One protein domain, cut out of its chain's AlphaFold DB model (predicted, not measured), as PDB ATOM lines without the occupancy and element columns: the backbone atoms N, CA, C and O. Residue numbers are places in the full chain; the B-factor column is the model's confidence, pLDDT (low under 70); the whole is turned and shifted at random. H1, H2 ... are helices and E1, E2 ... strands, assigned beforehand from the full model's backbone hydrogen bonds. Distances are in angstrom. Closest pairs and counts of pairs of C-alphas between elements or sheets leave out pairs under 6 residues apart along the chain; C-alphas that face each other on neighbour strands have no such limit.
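What this domain is: This is residues 480 to 590 of the 595 residues of an uncharacterized protein of Clostridiales Family XIII bacterium (UniProt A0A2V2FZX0). Two helices, H1 and H2, meet near their ends as a V, and a small sheet of three strands, E1 E2 E3, stands by the closed end of that V. H3 packs beside H2, the very short H4 packs on H1, and a long link with no named element, residues 502 to 518, leads across the open end of the V from H1 back to H2. The printed part has 111 residues with four named helices and three named strands, in the order H1 H2 E1 E2 H3 H4 E3; the sheet runs E1 E2 E3, antiparallel throughout, and the class is mixed, helices and strands. The whole is compact, with a radius of gyration of the C-alphas of 13.7 A and spans of 36 by 30 by 26 A.

How they stand to each other: H1, residues 480 to 501, touches H2, residues 519 to 533, with its residues 480 to 488 alone; the closest C-alphas, of Lys 484 and Ile 528, are 6.0 A apart. The two run opposite ways at a steep tilt of 60 degrees. A tight link leads from H2 to E1, residues 535 to 540, which forms a hairpin with E2, residues 544 to 549. These strands are antiparallel at 156 degrees, with N 539 and O 546 within hydrogen-bond range at 2.9 A. H3, residues 553 to 561, touches H2, with the C-alphas of Leu 523 and Ile 560 closest at 6.5 A; they run opposite ways at a shallow tilt of 33 degrees, only just short of steep. H4, residues 572 to 575, touches H1 at its residues 491 to 495 alone, the C-alphas of Ile 491 and Tyr 573 coming closest at 5.7 A. H4 and H3 only just touch, with 3 pairs of C-alphas within 8 A, the closest those of Pro 553 and Ile 574 at 5.4 A. E3, residues 579 to 581, is the antiparallel neighbour of E2 at 153 degrees, with N 545 and O 580 within hydrogen-bond range at 2.9 A. H1 only grazes the sheet, with residues 483 to 491, and H2 only grazes it, with residues 530 to 533. H1 and H3 are apart. In H1, H2 and H3 every O i to N i+4 pair is within hydrogen-bond range; H4 is too short for such a pair.

Where its parts are: H1 begins at C-alpha 480, (21.852, -41.415, 53.092), and measures 32.1 A; H2 measures 21.1 A. E1 is 14.2 A long, E2 16.0 A and H3 11.9 A. H4 is 5.3 A long, and E3, 6.2 A, ends at C-alpha 581, (24.989, -25.455, 52.270).

The domain as a whole: The farthest C-alphas, of Glu 567 and Asp 588, are 38.8 A apart. The printed part has no cut; the link from H1 to H2 is long. Mean pLDDT of the printed part is 86.0, with residues 500 to 510, 514 to 517 and 568 to 569 under 70.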
ATOM      1  N   SER A 480      22.464 -41.388  54.424       95.31
ATOM      2  CA  SER A 480      21.852 -41.415  53.092       95.31
ATOM      3  C   SER A 480      20.591 -40.565  53.044       95.31
ATOM      4  O   SER A 480      20.460 -39.729  52.151       95.31
ATOM      5  N   GLY A 481      19.695 -40.721  54.024       94.62
ATOM      6  CA  GLY A 481      18.490 -39.899  54.123       94.62
ATOM      7  C   GLY A 481      18.802 -38.406  54.240       94.62
ATOM      8  O   GLY A 481      18.197 -37.603  53.534       94.62
ATOM      9  N   ILE A 482      19.785 -38.037  55.070       94.31
ATOM     10  CA  ILE A 482      20.186 -36.639  55.289       94.31
ATOM     11  C   ILE A 482      20.735 -36.014  54.004       94.31
ATOM     12  O   ILE A 482      20.273 -34.949  53.603       94.31
ATOM     13  N   ILE A 483      21.687 -36.669  53.332       95.19
ATOM     14  CA  ILE A 483      22.317 -36.112  52.124       95.19
ATOM     15  C   ILE A 483      21.313 -36.020  50.972       95.19
ATOM     16  O   ILE A 483      21.251 -34.999  50.289       95.19
ATOM     17  N   LYS A 484      20.481 -37.049  50.779       95.06
ATOM     18  CA  LYS A 484      19.443 -37.037  49.737       95.06
ATOM     19  C   LYS A 484      18.421 -35.928  49.967       95.06
ATOM     20  O   LYS A 484      18.040 -35.252  49.012       95.06
ATOM     21  N   GLN A 485      18.010 -35.708  51.216       94.00
ATOM     22  CA  GLN A 485      17.124 -34.596  51.550       94.00
ATOM     23  C   GLN A 485      17.808 -33.247  51.301       94.00
ATOM     24  O   GLN A 485      17.205 -32.370  50.692       94.00
ATOM     25  N   ALA A 486      19.081 -33.108  51.669       93.88
ATOM     26  CA  ALA A 486      19.832 -31.879  51.442       93.88
ATOM     27  C   ALA A 486      20.011 -31.554  49.944       93.88
ATOM     28  O   ALA A 486      19.925 -30.391  49.555       93.88
ATOM     29  N   PHE A 487      20.176 -32.562  49.075       94.75
ATOM     30  CA  PHE A 487      20.140 -32.359  47.621       94.75
ATOM     31  C   PHE A 487      18.801 -31.786  47.149       94.75
ATOM     32  O   PHE A 487      18.781 -30.832  46.370       94.75
ATOM     33  N   ILE A 488      17.686 -32.336  47.636       93.06
ATOM     34  CA  ILE A 488      16.337 -31.855  47.303       93.06
ATOM     35  C   ILE A 488      16.149 -30.413  47.785       93.06
ATOM     36  O   ILE A 488      15.669 -29.567  47.028       93.06
ATOM     37  N   ASP A 489      16.546 -30.123  49.022       92.31
ATOM     38  CA  ASP A 489      16.384 -28.807  49.637       92.31
ATOM     39  C   ASP A 489      17.247 -27.752  48.930       92.31
ATOM     40  O   ASP A 489      16.758 -26.661  48.634       92.31
ATOM     41  N   SER A 490      18.485 -28.092  48.556       93.06
ATOM     42  CA  SER A 490      19.373 -27.203  47.797       93.06
ATOM     43  C   SER A 490      18.829 -26.878  46.399       93.06
ATOM     44  O   SER A 490      18.810 -25.713  45.977       93.06
ATOM     45  N   ILE A 491      18.310 -27.888  45.688       91.56
ATOM     46  CA  ILE A 491      17.640 -27.696  44.394       91.56
ATOM     47  C   ILE A 491      16.442 -26.754  44.556       91.56
ATOM     48  O   ILE A 491      16.318 -25.780  43.815       91.56
ATOM     49  N   ASN A 492      15.572 -27.018  45.534       90.31
ATOM     50  CA  ASN A 492      14.362 -26.225  45.753       90.31
ATOM     51  C   ASN A 492      14.667 -24.784  46.164       90.31
ATOM     52  O   ASN A 492      14.055 -23.859  45.639       90.31
ATOM     53  N   LYS A 493      15.669 -24.576  47.019       88.19
ATOM     54  CA  LYS A 493      16.134 -23.236  47.389       88.19
ATOM     55  C   LYS A 493      16.630 -22.453  46.172       88.19
ATOM     56  O   LYS A 493      16.320 -21.272  46.021       88.19
ATOM     57  N   SER A 494      17.365 -23.116  45.279       86.62
ATOM     58  CA  SER A 494      17.837 -22.503  44.035       86.62
ATOM     59  C   SER A 494      16.665 -22.141  43.114       86.62
ATOM     60  O   SER A 494      16.620 -21.031  42.585       86.62
ATOM     61  N   LEU A 495      15.678 -23.036  42.980       84.94
ATOM     62  CA  LEU A 495      14.447 -22.786  42.222       84.94
ATOM     63  C   LEU A 495      13.666 -21.580  42.745       84.94
ATOM     64  O   LEU A 495      13.233 -20.745  41.953       84.94
ATOM     65  N   ASP A 496      13.510 -21.463  44.062       82.69
ATOM     66  CA  ASP A 496      12.807 -20.335  44.676       82.69
ATOM     67  C   ASP A 496      13.532 -19.009  44.396       82.69
ATOM     68  O   ASP A 496      12.895 -18.016  44.034       82.69
ATOM     69  N   SER A 497      14.868 -19.005  44.465       80.69
ATOM     70  CA  SER A 497      15.687 -17.841  44.105       80.69
ATOM     71  C   SER A 497      15.503 -17.437  42.635       80.69
ATOM     72  O   SER A 497      15.246 -16.266  42.343       80.69
ATOM     73  N   GLU A 498      15.576 -18.387  41.701       77.62
ATOM     74  CA  GLU A 498      15.386 -18.113  40.267       77.62
ATOM     75  C   GLU A 498      13.962 -17.607  39.978       77.62
ATOM     76  O   GLU A 498      13.775 -16.622  39.265       77.62
ATOM     77  N   ASN A 499      12.947 -18.214  40.598       74.69
ATOM     78  CA  ASN A 499      11.548 -17.820  40.421       74.69
ATOM     79  C   ASN A 499      11.244 -16.437  41.021       74.69
ATOM     80  O   ASN A 499      10.407 -15.706  40.487       74.69
ATOM     81  N   SER A 500      11.924 -16.060  42.110       69.00
ATOM     82  CA  SER A 500      11.783 -14.737  42.731       69.00
ATOM     83  C   SER A 500      12.445 -13.617  41.922       69.00
ATOM     84  O   SER A 500      11.966 -12.484  41.936       69.00
ATOM     85  N   THR A 501      13.514 -13.928  41.183       67.19
ATOM     86  CA  THR A 501      14.264 -12.957  40.370       67.19
ATOM     87  C   THR A 501      13.748 -12.866  38.934       67.19
ATOM     88  O   THR A 501      13.840 -11.805  38.316       67.19
ATOM     89  N   ARG A 502      13.155 -13.946  38.406       66.25
ATOM     90  CA  ARG A 502      12.582 -14.025  37.055       66.25
ATOM     91  C   ARG A 502      11.179 -14.621  37.092       66.25
ATOM     92  O   ARG A 502      10.974 -15.818  36.896       66.25
ATOM     93  N   LEU A 503      10.184 -13.757  37.284       60.81
ATOM     94  CA  LEU A 503       8.772 -14.151  37.375       60.81
ATOM     95  C   LEU A 503       8.266 -14.919  36.137       60.81
ATOM     96  O   LEU A 503       7.353 -15.729  36.260       60.81
ATOM     97  N   GLU A 504       8.857 -14.735  34.948       65.94
ATOM     98  CA  GLU A 504       8.520 -15.537  33.756       65.94
ATOM     99  C   GLU A 504       8.883 -17.035  33.844       65.94
ATOM    100  O   GLU A 504       8.457 -17.817  32.983       65.94
ATOM    101  N   ASN A 505       9.653 -17.441  34.861       60.72
ATOM    102  CA  ASN A 505      10.096 -18.821  35.075       60.72
ATOM    103  C   ASN A 505       9.290 -19.569  36.152       60.72
ATOM    104  O   ASN A 505       9.343 -20.801  36.179       60.72
ATOM    105  N   SER A 506       8.459 -18.875  36.946       57.69
ATOM    106  CA  SER A 506       7.719 -19.469  38.078       57.69
ATOM    107  C   SER A 506       6.769 -20.605  37.691       57.69
ATOM    108  O   SER A 506       6.519 -21.507  38.486       57.69
ATOM    109  N   ASP A 507       6.246 -20.583  36.463       57.19
ATOM    110  CA  ASP A 507       5.355 -21.622  35.932       57.19
ATOM    111  C   ASP A 507       6.109 -22.754  35.201       57.19
ATOM    112  O   ASP A 507       5.499 -23.760  34.830       57.19
ATOM    113  N   LYS A 508       7.420 -22.598  34.961       59.09
ATOM    114  CA  LYS A 508       8.235 -23.518  34.147       59.09
ATOM    115  C   LYS A 508       9.072 -24.485  34.973       59.09
ATOM    116  O   LYS A 508       9.272 -25.615  34.536       59.09
ATOM    117  N   LEU A 509       9.539 -24.060  36.145       62.78
ATOM    118  CA  LEU A 509      10.406 -24.860  37.007       62.78
ATOM    119  C   LEU A 509       9.685 -25.178  38.329       62.78
ATOM    120  O   LEU A 509       9.869 -24.478  39.328       62.78
ATOM    121  N   PRO A 510       8.791 -26.186  38.340       66.25
ATOM    122  CA  PRO A 510       8.088 -26.573  39.555       66.25
ATOM    123  C   PRO A 510       9.060 -27.154  40.585       66.25
ATOM    124  O   PRO A 510      10.061 -27.768  40.227       66.25
ATOM    125  N   ALA A 511       8.708 -27.027  41.868       74.19
ATOM    126  CA  ALA A 511       9.483 -27.601  42.965       74.19
ATOM    127  C   ALA A 511       9.819 -29.085  42.727       74.19
ATOM    128  O   ALA A 511       8.954 -29.888  42.346       74.19
ATOM    129  N   PHE A 512      11.065 -29.441  43.015       78.19
ATOM    130  CA  PHE A 512      11.598 -30.789  42.947       78.19
ATOM    131  C   PHE A 512      11.002 -31.639  44.075       78.19
ATOM    132  O   PHE A 512      11.163 -31.344  45.262       78.19
ATOM    133  N   LYS A 513      10.259 -32.682  43.697       78.50
ATOM    134  CA  LYS A 513       9.511 -33.553  44.619       78.50
ATOM    135  C   LYS A 513       9.853 -35.017  44.399       78.50
ATOM    136  O   LYS A 513      10.015 -35.441  43.256       78.50
ATOM    137  N   THR A 514       9.885 -35.776  45.486       67.50
ATOM    138  CA  THR A 514      10.059 -37.233  45.510       67.50
ATOM    139  C   THR A 514       8.909 -37.876  46.300       67.50
ATOM    140  O   THR A 514       8.234 -37.210  47.090       67.50
ATOM    141  N   GLY A 515       8.653 -39.172  46.087       59.69
ATOM    142  CA  GLY A 515       7.738 -39.948  46.935       59.69
ATOM    143  C   GLY A 515       6.260 -40.055  46.508       59.69
ATOM    144  O   GLY A 515       5.468 -40.598  47.286       59.69
ATOM    145  N   SER A 516       5.841 -39.614  45.308       65.25
ATOM    146  CA  SER A 516       4.517 -39.964  44.741       65.25
ATOM    147  C   SER A 516       4.547 -41.035  43.643       65.25
ATOM    148  O   SER A 516       5.579 -41.475  43.149       65.25
ATOM    149  N   SER A 517       3.354 -41.497  43.243       62.81
ATOM    150  CA  SER A 517       3.183 -42.477  42.167       62.81
ATOM    151  C   SER A 517       3.342 -41.902  40.752       62.81
ATOM    152  O   SER A 517       3.251 -42.674  39.793       62.81
ATOM    153  N   ASN A 518       3.498 -40.582  40.610       82.44
ATOM    154  CA  ASN A 518       3.679 -39.933  39.313       82.44
ATOM    155  C   ASN A 518       5.069 -40.251  38.730       82.44
ATOM    156  O   ASN A 518       6.037 -40.419  39.462       82.44
ATOM    157  N   GLU A 519       5.160 -40.343  37.406       82.81
ATOM    158  CA  GLU A 519       6.370 -40.753  36.683       82.81
ATOM    159  C   GLU A 519       7.544 -39.793  36.915       82.81
ATOM    160  O   GLU A 519       8.648 -40.244  37.188       82.81
ATOM    161  N   ILE A 520       7.285 -38.481  36.929       83.06
ATOM    162  CA  ILE A 520       8.315 -37.453  37.160       83.06
ATOM    163  C   ILE A 520       8.949 -37.581  38.550       83.06
ATOM    164  O   ILE A 520      10.159 -37.488  38.687       83.06
ATOM    165  N   GLU A 521       8.153 -37.831  39.589       84.62
ATOM    166  CA  GLU A 521       8.685 -37.921  40.955       84.62
ATOM    167  C   GLU A 521       9.509 -39.192  41.180       84.62
ATOM    168  O   GLU A 521      10.423 -39.183  42.000       84.62
ATOM    169  N   LYS A 522       9.240 -40.260  40.417       86.44
ATOM    170  CA  LYS A 522      10.099 -41.451  40.394       86.44
ATOM    171  C   LYS A 522      11.436 -41.180  39.716       86.44
ATOM    172  O   LYS A 522      12.448 -41.662  40.201       86.44
ATOM    173  N   LEU A 523      11.441 -40.413  38.622       89.94
ATOM    174  CA  LEU A 523      12.684 -39.988  37.969       89.94
ATOM    175  C   LEU A 523      13.506 -39.081  38.892       89.94
ATOM    176  O   LEU A 523      14.714 -39.246  38.991       89.94
ATOM    177  N   ASN A 524      12.843 -38.181  39.623       90.94
ATOM    178  CA  ASN A 524      13.482 -37.350  40.642       90.94
ATOM    179  C   ASN A 524      14.126 -38.194  41.750       90.94
ATOM    180  O   ASN A 524      15.265 -37.938  42.127       90.94
ATOM    181  N   GLU A 525      13.414 -39.199  42.263       91.50
ATOM    182  CA  GLU A 525      13.948 -40.128  43.266       91.50
ATOM    183  C   GLU A 525      15.145 -40.920  42.714       91.50
ATOM    184  O   GLU A 525      16.193 -40.955  43.354       91.50
ATOM    185  N   GLU A 526      15.046 -41.447  41.487       93.94
ATOM    186  CA  GLU A 526      16.154 -42.136  40.811       93.94
ATOM    187  C   GLU A 526      17.377 -41.224  40.615       93.94
ATOM    188  O   GLU A 526      18.512 -41.668  40.787       93.94
ATOM    189  N   TYR A 527      17.165 -39.945  40.288       94.25
ATOM    190  CA  TYR A 527      18.237 -38.963  40.125       94.25
ATOM    191  C   TYR A 527      18.974 -38.697  41.430       94.25
ATOM    192  O   TYR A 527      20.202 -38.756  41.462       94.25
ATOM    193  N   ILE A 528      18.238 -38.472  42.516       95.94
ATOM    194  CA  ILE A 528      18.817 -38.256  43.845       95.94
ATOM    195  C   ILE A 528      19.557 -39.505  44.342       95.94
ATOM    196  O   ILE A 528      20.653 -39.392  44.894       95.94
ATOM    197  N   ASP A 529      18.998 -40.694  44.107       95.88
ATOM    198  CA  ASP A 529      19.643 -41.962  44.445       95.88
ATOM    199  C   ASP A 529      20.958 -42.141  43.681       95.88
ATOM    200  O   ASP A 529      21.995 -42.395  44.295       95.88
ATOM    201  N   LYS A 530      20.946 -41.925  42.360       96.69
ATOM    202  CA  LYS A 530      22.155 -42.020  41.536       96.69
ATOM    203  C   LYS A 530      23.196 -40.970  41.897       96.69
ATOM    204  O   LYS A 530      24.377 -41.303  41.902       96.69
ATOM    205  N   LEU A 531      22.797 -39.735  42.207       96.50
ATOM    206  CA  LEU A 531      23.726 -38.708  42.686       96.50
ATOM    207  C   LEU A 531      24.441 -39.170  43.954       96.50
ATOM    208  O   LEU A 531      25.666 -39.122  44.003       96.50
ATOM    209  N   TYR A 532      23.688 -39.652  44.947       96.75
ATOM    210  CA  TYR A 532      24.248 -40.155  46.200       96.75
ATOM    211  C   TYR A 532      25.219 -41.322  45.967       96.75
ATOM    212  O   TYR A 532      26.332 -41.310  46.489       96.75
ATOM    213  N   ASP A 533      24.827 -42.291  45.138       96.75
ATOM    214  CA  ASP A 533      25.649 -43.467  44.834       96.75
ATOM    215  C   ASP A 533      26.918 -43.126  44.024       96.75
ATOM    216  O   ASP A 533      27.870 -43.904  44.028       96.75
ATOM    217  N   ASN A 534      26.951 -41.971  43.343       96.50
ATOM    218  CA  ASN A 534      28.100 -41.498  42.561       96.50
ATOM    219  C   ASN A 534      29.067 -40.604  43.354       96.50
ATOM    220  O   ASN A 534      30.056 -40.152  42.777       96.50
ATOM    221  N   ILE A 535      28.821 -40.310  44.637       95.94
ATOM    222  CA  ILE A 535      29.752 -39.505  45.445       95.94
ATOM    223  C   ILE A 535      31.064 -40.282  45.631       95.94
ATOM    224  O   ILE A 535      31.078 -41.357  46.225       95.94
ATOM    225  N   ILE A 536      32.179 -39.705  45.172       94.38
ATOM    226  CA  ILE A 536      33.523 -40.301  45.309       94.38
ATOM    227  C   ILE A 536      34.415 -39.564  46.301       94.38
ATOM    228  O   ILE A 536      35.235 -40.188  46.968       94.38
ATOM    229  N   TYR A 537      34.252 -38.247  46.424       94.94
ATOM    230  CA  TYR A 537      34.994 -37.431  47.378       94.94
ATOM    231  C   TYR A 537      34.093 -36.349  47.961       94.94
ATOM    232  O   TYR A 537      33.107 -35.940  47.343       94.94
ATOM    233  N   PHE A 538      34.488 -35.833  49.119       95.94
ATOM    234  CA  PHE A 538      33.896 -34.643  49.708       95.94
ATOM    235  C   PHE A 538      34.986 -33.709  50.239       95.94
ATOM    236  O   PHE A 538      36.109 -34.150  50.499       95.94
ATOM    237  N   SER A 539      34.650 -32.436  50.415       95.69
ATOM    238  CA  SER A 539      35.480 -31.432  51.085       95.69
ATOM    239  C   SER A 539      34.621 -30.586  52.017       95.69
ATOM    240  O   SER A 539      33.470 -30.289  51.700       95.69
ATOM    241  N   ILE A 540      35.177 -30.221  53.170       95.81
ATOM    242  CA  ILE A 540      34.535 -29.318  54.128       95.81
ATOM    243  C   ILE A 540      34.852 -27.890  53.714       95.81
ATOM    244  O   ILE A 540      36.016 -27.505  53.706       95.81
ATOM    245  N   ASP A 541      33.835 -27.111  53.381       94.00
ATOM    246  CA  ASP A 541      33.973 -25.686  53.108       94.00
ATOM    247  C   ASP A 541      33.373 -24.848  54.248       94.00
ATOM    248  O   ASP A 541      32.709 -25.373  55.152       94.00
ATOM    249  N   CYS A 542      33.636 -23.540  54.232       93.25
ATOM    250  CA  CYS A 542      33.221 -22.620  55.278       93.25
ATOM    251  C   CYS A 542      31.705 -22.637  55.478       93.25
ATOM    252  O   CYS A 542      31.257 -22.698  56.618       93.25
ATOM    253  N   GLU A 543      30.919 -22.661  54.399       93.19
ATOM    254  CA  GLU A 543      29.449 -22.602  54.456       93.19
ATOM    255  C   GLU A 543      28.744 -23.869  53.958       93.19
ATOM    256  O   GLU A 543      27.511 -23.936  53.961       93.19
ATOM    257  N   SER A 544      29.499 -24.874  53.514       94.69
ATOM    258  CA  SER A 544      28.927 -26.036  52.840       94.69
ATOM    259  C   SER A 544      29.819 -27.276  52.883       94.69
ATOM    260  O   SER A 544      30.986 -27.223  53.268       94.69
ATOM    261  N   ILE A 545      29.267 -28.401  52.432       95.56
ATOM    262  CA  ILE A 545      30.026 -29.588  52.039       95.56
ATOM    263  C   ILE A 545      30.060 -29.635  50.512       95.56
ATOM    264  O   ILE A 545      29.012 -29.634  49.860       95.56
ATOM    265  N   TYR A 546      31.260 -29.706  49.942       94.94
ATOM    266  CA  TYR A 546      31.443 -29.890  48.508       94.94
ATOM    267  C   TYR A 546      31.532 -31.376  48.165       94.94
ATOM    268  O   TYR A 546      32.393 -32.072  48.702       94.94
ATOM    269  N   PHE A 547      30.701 -31.854  47.241       95.38
ATOM    270  CA  PHE A 547      30.723 -33.232  46.750       95.38
ATOM    271  C   PHE A 547      31.322 -33.323  45.348       95.38
ATOM    272  O   PHE A 547      31.017 -32.534  44.453       95.38
ATOM    273  N   THR A 548      32.176 -34.326  45.147       93.31
ATOM    274  CA  THR A 548      32.682 -34.719  43.826       93.31
ATOM    275  C   THR A 548      32.046 -36.037  43.418       93.31
ATOM    276  O   THR A 548      32.020 -36.980  44.211       93.31
ATOM    277  N   PHE A 549      31.579 -36.102  42.175       93.88
ATOM    278  CA  PHE A 549      30.864 -37.248  41.627       93.88
ATOM    279  C   PHE A 549      31.719 -37.991  40.595       93.88
ATOM    280  O   PHE A 549      32.462 -37.351  39.850       93.88
ATOM    281  N   GLU A 550      31.610 -39.321  40.545       93.88
ATOM    282  CA  GLU A 550      32.246 -40.159  39.514       93.88
ATOM    283  C   GLU A 550      31.704 -39.818  38.126       93.88
ATOM    284  O   GLU A 550      32.464 -39.532  37.203       93.88
ATOM    285  N   THR A 551      30.377 -39.798  38.010       92.75
ATOM    286  CA  THR A 551      29.660 -39.335  36.823       92.75
ATOM    287  C   THR A 551      29.173 -37.914  37.067       92.75
ATOM    288  O   THR A 551      28.592 -37.623  38.115       92.75
ATOM    289  N   LEU A 552      29.381 -37.011  36.106       92.25
ATOM    290  CA  LEU A 552      28.944 -35.622  36.255       92.25
ATOM    291  C   LEU A 552      27.419 -35.557  36.469       92.25
ATOM    292  O   LEU A 552      26.684 -36.234  35.744       92.25
ATOM    293  N   PRO A 553      26.905 -34.691  37.367       93.75
ATOM    294  CA  PRO A 553      25.464 -34.546  37.591       93.75
ATOM    295  C   PRO A 553      24.656 -34.329  36.303       93.75
ATOM    296  O   PRO A 553      23.573 -34.887  36.144       93.75
ATOM    297  N   ALA A 554      25.208 -33.588  35.336       92.88
ATOM    298  CA  ALA A 554      24.584 -33.373  34.029       92.88
ATOM    299  C   ALA A 554      24.438 -34.654  33.192       92.88
ATOM    300  O   ALA A 554      23.460 -34.810  32.463       92.88
ATOM    301  N   GLU A 555      25.395 -35.577  33.283       94.12
ATOM    302  CA  GLU A 555      25.343 -36.859  32.579       94.12
ATOM    303  C   GLU A 555      24.342 -37.809  33.238       94.12
ATOM    304  O   GLU A 555      23.543 -38.421  32.530       94.12
ATOM    305  N   ILE A 556      24.309 -37.846  34.576       94.50
ATOM    306  CA  ILE A 556      23.291 -38.587  35.337       94.50
ATOM    307  C   ILE A 556      21.892 -38.063  34.982       94.50
ATOM    308  O   ILE A 556      20.983 -38.843  34.703       94.50
ATOM    309  N   TYR A 557      21.722 -36.738  34.920       92.62
ATOM    310  CA  TYR A 557      20.460 -36.119  34.520       92.62
ATOM    311  C   TYR A 557      20.043 -36.561  33.108       92.62
ATOM    312  O   TYR A 557      18.923 -37.032  32.910       92.62
ATOM    313  N   ARG A 558      20.951 -36.478  32.124       93.44
ATOM    314  CA  ARG A 558      20.679 -36.922  30.744       93.44
ATOM    315  C   ARG A 558      20.302 -38.396  30.667       93.44
ATOM    316  O   ARG A 558      19.426 -38.750  29.882       93.44
ATOM    317  N   GLU A 559      20.948 -39.249  31.458       94.62
ATOM    318  CA  GLU A 559      20.651 -40.682  31.493       94.62
ATOM    319  C   GLU A 559      19.213 -40.955  31.959       94.62
ATOM    320  O   GLU A 559      18.531 -41.806  31.390       94.62
ATOM    321  N   ILE A 560      18.746 -40.216  32.968       92.38
ATOM    322  CA  ILE A 560      17.448 -40.445  33.616       92.38
ATOM    323  C   ILE A 560      16.309 -39.757  32.865       92.38
ATOM    324  O   ILE A 560      15.276 -40.370  32.599       92.38
ATOM    325  N   TYR A 561      16.488 -38.485  32.509       88.50
ATOM    326  CA  TYR A 561      15.438 -37.670  31.895       88.50
ATOM    327  C   TYR A 561      15.463 -37.711  30.362       88.50
ATOM    328  O   TYR A 561      14.482 -37.339  29.719       88.50
ATOM    329  N   GLY A 562      16.556 -38.186  29.755       89.62
ATOM    330  CA  GLY A 562      16.696 -38.292  28.300       89.62
ATOM    331  C   GLY A 562      16.876 -36.953  27.577       89.62
ATOM    332  O   GLY A 562      16.771 -36.918  26.350       89.62
ATOM    333  N   THR A 563      17.133 -35.865  28.309       87.44
ATOM    334  CA  THR A 563      17.309 -34.503  27.780       87.44
ATOM    335  C   THR A 563      18.554 -33.835  28.359       87.44
ATOM    336  O   THR A 563      19.031 -34.207  29.432       87.44
ATOM    337  N   ASP A 564      19.108 -32.861  27.632       86.25
ATOM    338  CA  ASP A 564      20.253 -32.082  28.099       86.25
ATOM    339  C   ASP A 564      19.791 -30.996  29.090       86.25
ATOM    340  O   ASP A 564      19.011 -30.125  28.696       86.25
ATOM    341  N   PRO A 565      20.259 -30.986  30.359       83.75
ATOM    342  CA  PRO A 565      19.823 -29.986  31.334       83.75
ATOM    343  C   PRO A 565      20.158 -28.541  30.924       83.75
ATOM    344  O   PRO A 565      19.539 -27.610  31.433       83.75
ATOM    345  N   PHE A 566      21.103 -28.331  30.003       84.56
ATOM    346  CA  PHE A 566      21.469 -26.994  29.524       84.56
ATOM    347  C   PHE A 566      20.575 -26.457  28.397       84.56
ATOM    348  O   PHE A 566      20.618 -25.259  28.127       84.56
ATOM    349  N   GLU A 567      19.782 -27.302  27.731       77.50
ATOM    350  CA  GLU A 567      18.926 -26.867  26.615       77.50
ATOM    351  C   GLU A 567      17.565 -26.311  27.081       77.50
ATOM    352  O   GLU A 567      16.957 -25.524  26.356       77.50
ATOM    353  N   ASP A 568      17.129 -26.649  28.301       64.00
ATOM    354  CA  ASP A 568      15.767 -26.405  28.813       64.00
ATOM    355  C   ASP A 568      15.721 -25.579  30.127       64.00
ATOM    356  O   ASP A 568      14.822 -25.771  30.942       64.00
ATOM    357  N   ASP A 569      16.696 -24.696  30.391       69.50
ATOM    358  CA  ASP A 569      16.820 -23.925  31.657       69.50
ATOM    359  C   ASP A 569      16.876 -24.803  32.937       69.50
ATOM    360  O   ASP A 569      16.695 -24.340  34.063       69.50
ATOM    361  N   ASN A 570      17.200 -26.088  32.775       73.94
ATOM    362  CA  ASN A 570      17.237 -27.105  33.829       73.94
ATOM    363  C   ASN A 570      18.617 -27.222  34.504       73.94
ATOM    364  O   ASN A 570      18.818 -28.066  35.380       73.94
ATOM    365  N   ALA A 571      19.571 -26.354  34.147       82.56
ATOM    366  CA  ALA A 571      20.917 -26.323  34.722       82.56
ATOM    367  C   ALA A 571      20.905 -26.108  36.250       82.56
ATOM    368  O   ALA A 571      21.848 -26.465  36.955       82.56
ATOM    369  N   ILE A 572      19.810 -25.570  36.789       81.88
ATOM    370  CA  ILE A 572      19.630 -25.385  38.226       81.88
ATOM    371  C   ILE A 572      19.623 -26.713  39.005       81.88
ATOM    372  O   ILE A 572      20.185 -26.780  40.096       81.88
ATOM    373  N   TYR A 573      19.102 -27.797  38.412       81.50
ATOM    374  CA  TYR A 573      19.036 -29.129  39.034       81.50
ATOM    375  C   TYR A 573      20.403 -29.810  39.188       81.50
ATOM    376  O   TYR A 573      20.539 -30.762  39.959       81.50
ATOM    377  N   ILE A 574      21.409 -29.352  38.442       87.06
ATOM    378  CA  ILE A 574      22.767 -29.917  38.455       87.06
ATOM    379  C   ILE A 574      23.755 -29.012  39.198       87.06
ATOM    380  O   ILE A 574      24.689 -29.510  39.817       87.06
ATOM    381  N   ASN A 575      23.537 -27.694  39.192       84.69
ATOM    382  CA  ASN A 575      24.430 -26.748  39.863       84.69
ATOM    383  C   ASN A 575      24.239 -26.752  41.387       84.69
ATOM    384  O   ASN A 575      25.198 -26.535  42.124       84.69
ATOM    385  N   ALA A 576      23.026 -27.047  41.862       86.94
ATOM    386  CA  ALA A 576      22.680 -26.997  43.280       86.94
ATOM    387  C   ALA A 576      23.191 -28.195  44.108       86.94
ATOM    388  O   ALA A 576      23.154 -28.148  45.334       86.94
ATOM    389  N   VAL A 577      23.662 -29.278  43.477       90.12
ATOM    390  CA  VAL A 577      24.003 -30.528  44.191       90.12
ATOM    391  C   VAL A 577      25.494 -30.687  44.504       90.12
ATOM    392  O   VAL A 577      25.869 -31.550  45.291       90.12
ATOM    393  N   GLY A 578      26.358 -29.858  43.908       88.38
ATOM    394  CA  GLY A 578      27.804 -29.902  44.152       88.38
ATOM    395  C   GLY A 578      28.231 -29.255  45.470       88.38
ATOM    396  O   GLY A 578      29.186 -29.717  46.081       88.38
ATOM    397  N   TRP A 579      27.522 -28.214  45.913       92.19
ATOM    398  CA  TRP A 579      27.817 -27.450  47.128       92.19
ATOM    399  C   TRP A 579      26.583 -27.453  48.028       92.19
ATOM    400  O   TRP A 579      25.618 -26.738  47.766       92.19
ATOM    401  N   ILE A 580      26.598 -28.283  49.069       94.06
ATOM    402  CA  ILE A 580      25.461 -28.434  49.981       94.06
ATOM    403  C   ILE A 580      25.664 -27.548  51.190       94.06
ATOM    404  O   ILE A 580      26.471 -27.851  52.068       94.06
ATOM    405  N   ALA A 581      24.937 -26.434  51.201       92.75
ATOM    406  CA  ALA A 581      24.989 -25.455  52.270       92.75
ATOM    407  C   ALA A 581      24.595 -26.081  53.615       92.75
ATOM    408  O   ALA A 581      23.681 -26.904  53.706       92.75
ATOM    409  N   TYR A 582      25.249 -25.647  54.692       93.12
ATOM    410  CA  TYR A 582      24.913 -26.117  56.037       93.12
ATOM    411  C   TYR A 582      23.501 -25.718  56.480       93.12
ATOM    412  O   TYR A 582      22.956 -26.324  57.395       93.12
ATOM    413  N   ASP A 583      22.877 -24.720  55.847       89.12
ATOM    414  CA  ASP A 583      21.480 -24.354  56.116       89.12
ATOM    415  C   ASP A 583      20.446 -25.295  55.475       89.12
ATOM    416  O   ASP A 583      19.284 -25.269  55.874       89.12
ATOM    417  N   THR A 584      20.864 -26.172  54.556       89.31
ATOM    418  CA  THR A 584      20.048 -27.289  54.048       89.31
ATOM    419  C   THR A 584      20.386 -28.617  54.733       89.31
ATOM    420  O   THR A 584      19.908 -29.669  54.315       89.31
ATOM    421  N   LEU A 585      21.247 -28.598  55.754       89.06
ATOM    422  CA  LEU A 585      21.660 -29.773  56.517       89.06
ATOM    423  C   LEU A 585      21.212 -29.653  57.973       89.06
ATOM    424  O   LEU A 585      21.225 -28.578  58.570       89.06
ATOM    425  N   ASP A 586      20.894 -30.794  58.581       86.06
ATOM    426  CA  ASP A 586      20.747 -30.872  60.031       86.06
ATOM    427  C   ASP A 586      22.141 -30.833  60.681       86.06
ATOM    428  O   ASP A 586      22.799 -31.863  60.863       86.06
ATOM    429  N   CYS A 587      22.612 -29.624  61.003       87.50
ATOM    430  CA  CYS A 587      23.920 -29.401  61.619       87.50
ATOM    431  C   CYS A 587      24.084 -30.134  62.959       87.50
ATOM    432  O   CYS A 587      25.210 -30.480  63.320       87.50
ATOM    433  N   ASP A 588      22.995 -30.455  63.668       86.44
ATOM    434  CA  ASP A 588      23.053 -31.227  64.912       86.44
ATOM    435  C   ASP A 588      23.391 -32.704  64.672       86.44
ATOM    436  O   ASP A 588      23.681 -33.436  65.624       86.44
ATOM    437  N   LYS A 589      23.367 -33.177  63.422       90.38
ATOM    438  CA  LYS A 589      23.814 -34.524  63.035       90.38
ATOM    439  C   LYS A 589      25.264 -34.573  62.577       90.38
ATOM    440  O   LYS A 589      25.789 -35.679  62.442       90.38
ATOM    441  N   LEU A 590      25.908 -33.422  62.391       92.44
ATOM    442  CA  LEU A 590      27.297 -33.324  61.960       92.44
ATOM    443  C   LEU A 590      28.247 -33.261  63.164       92.44
ATOM    444  O   LEU A 590      28.002 -32.532  64.121       92.44
TER     445      LEU A 590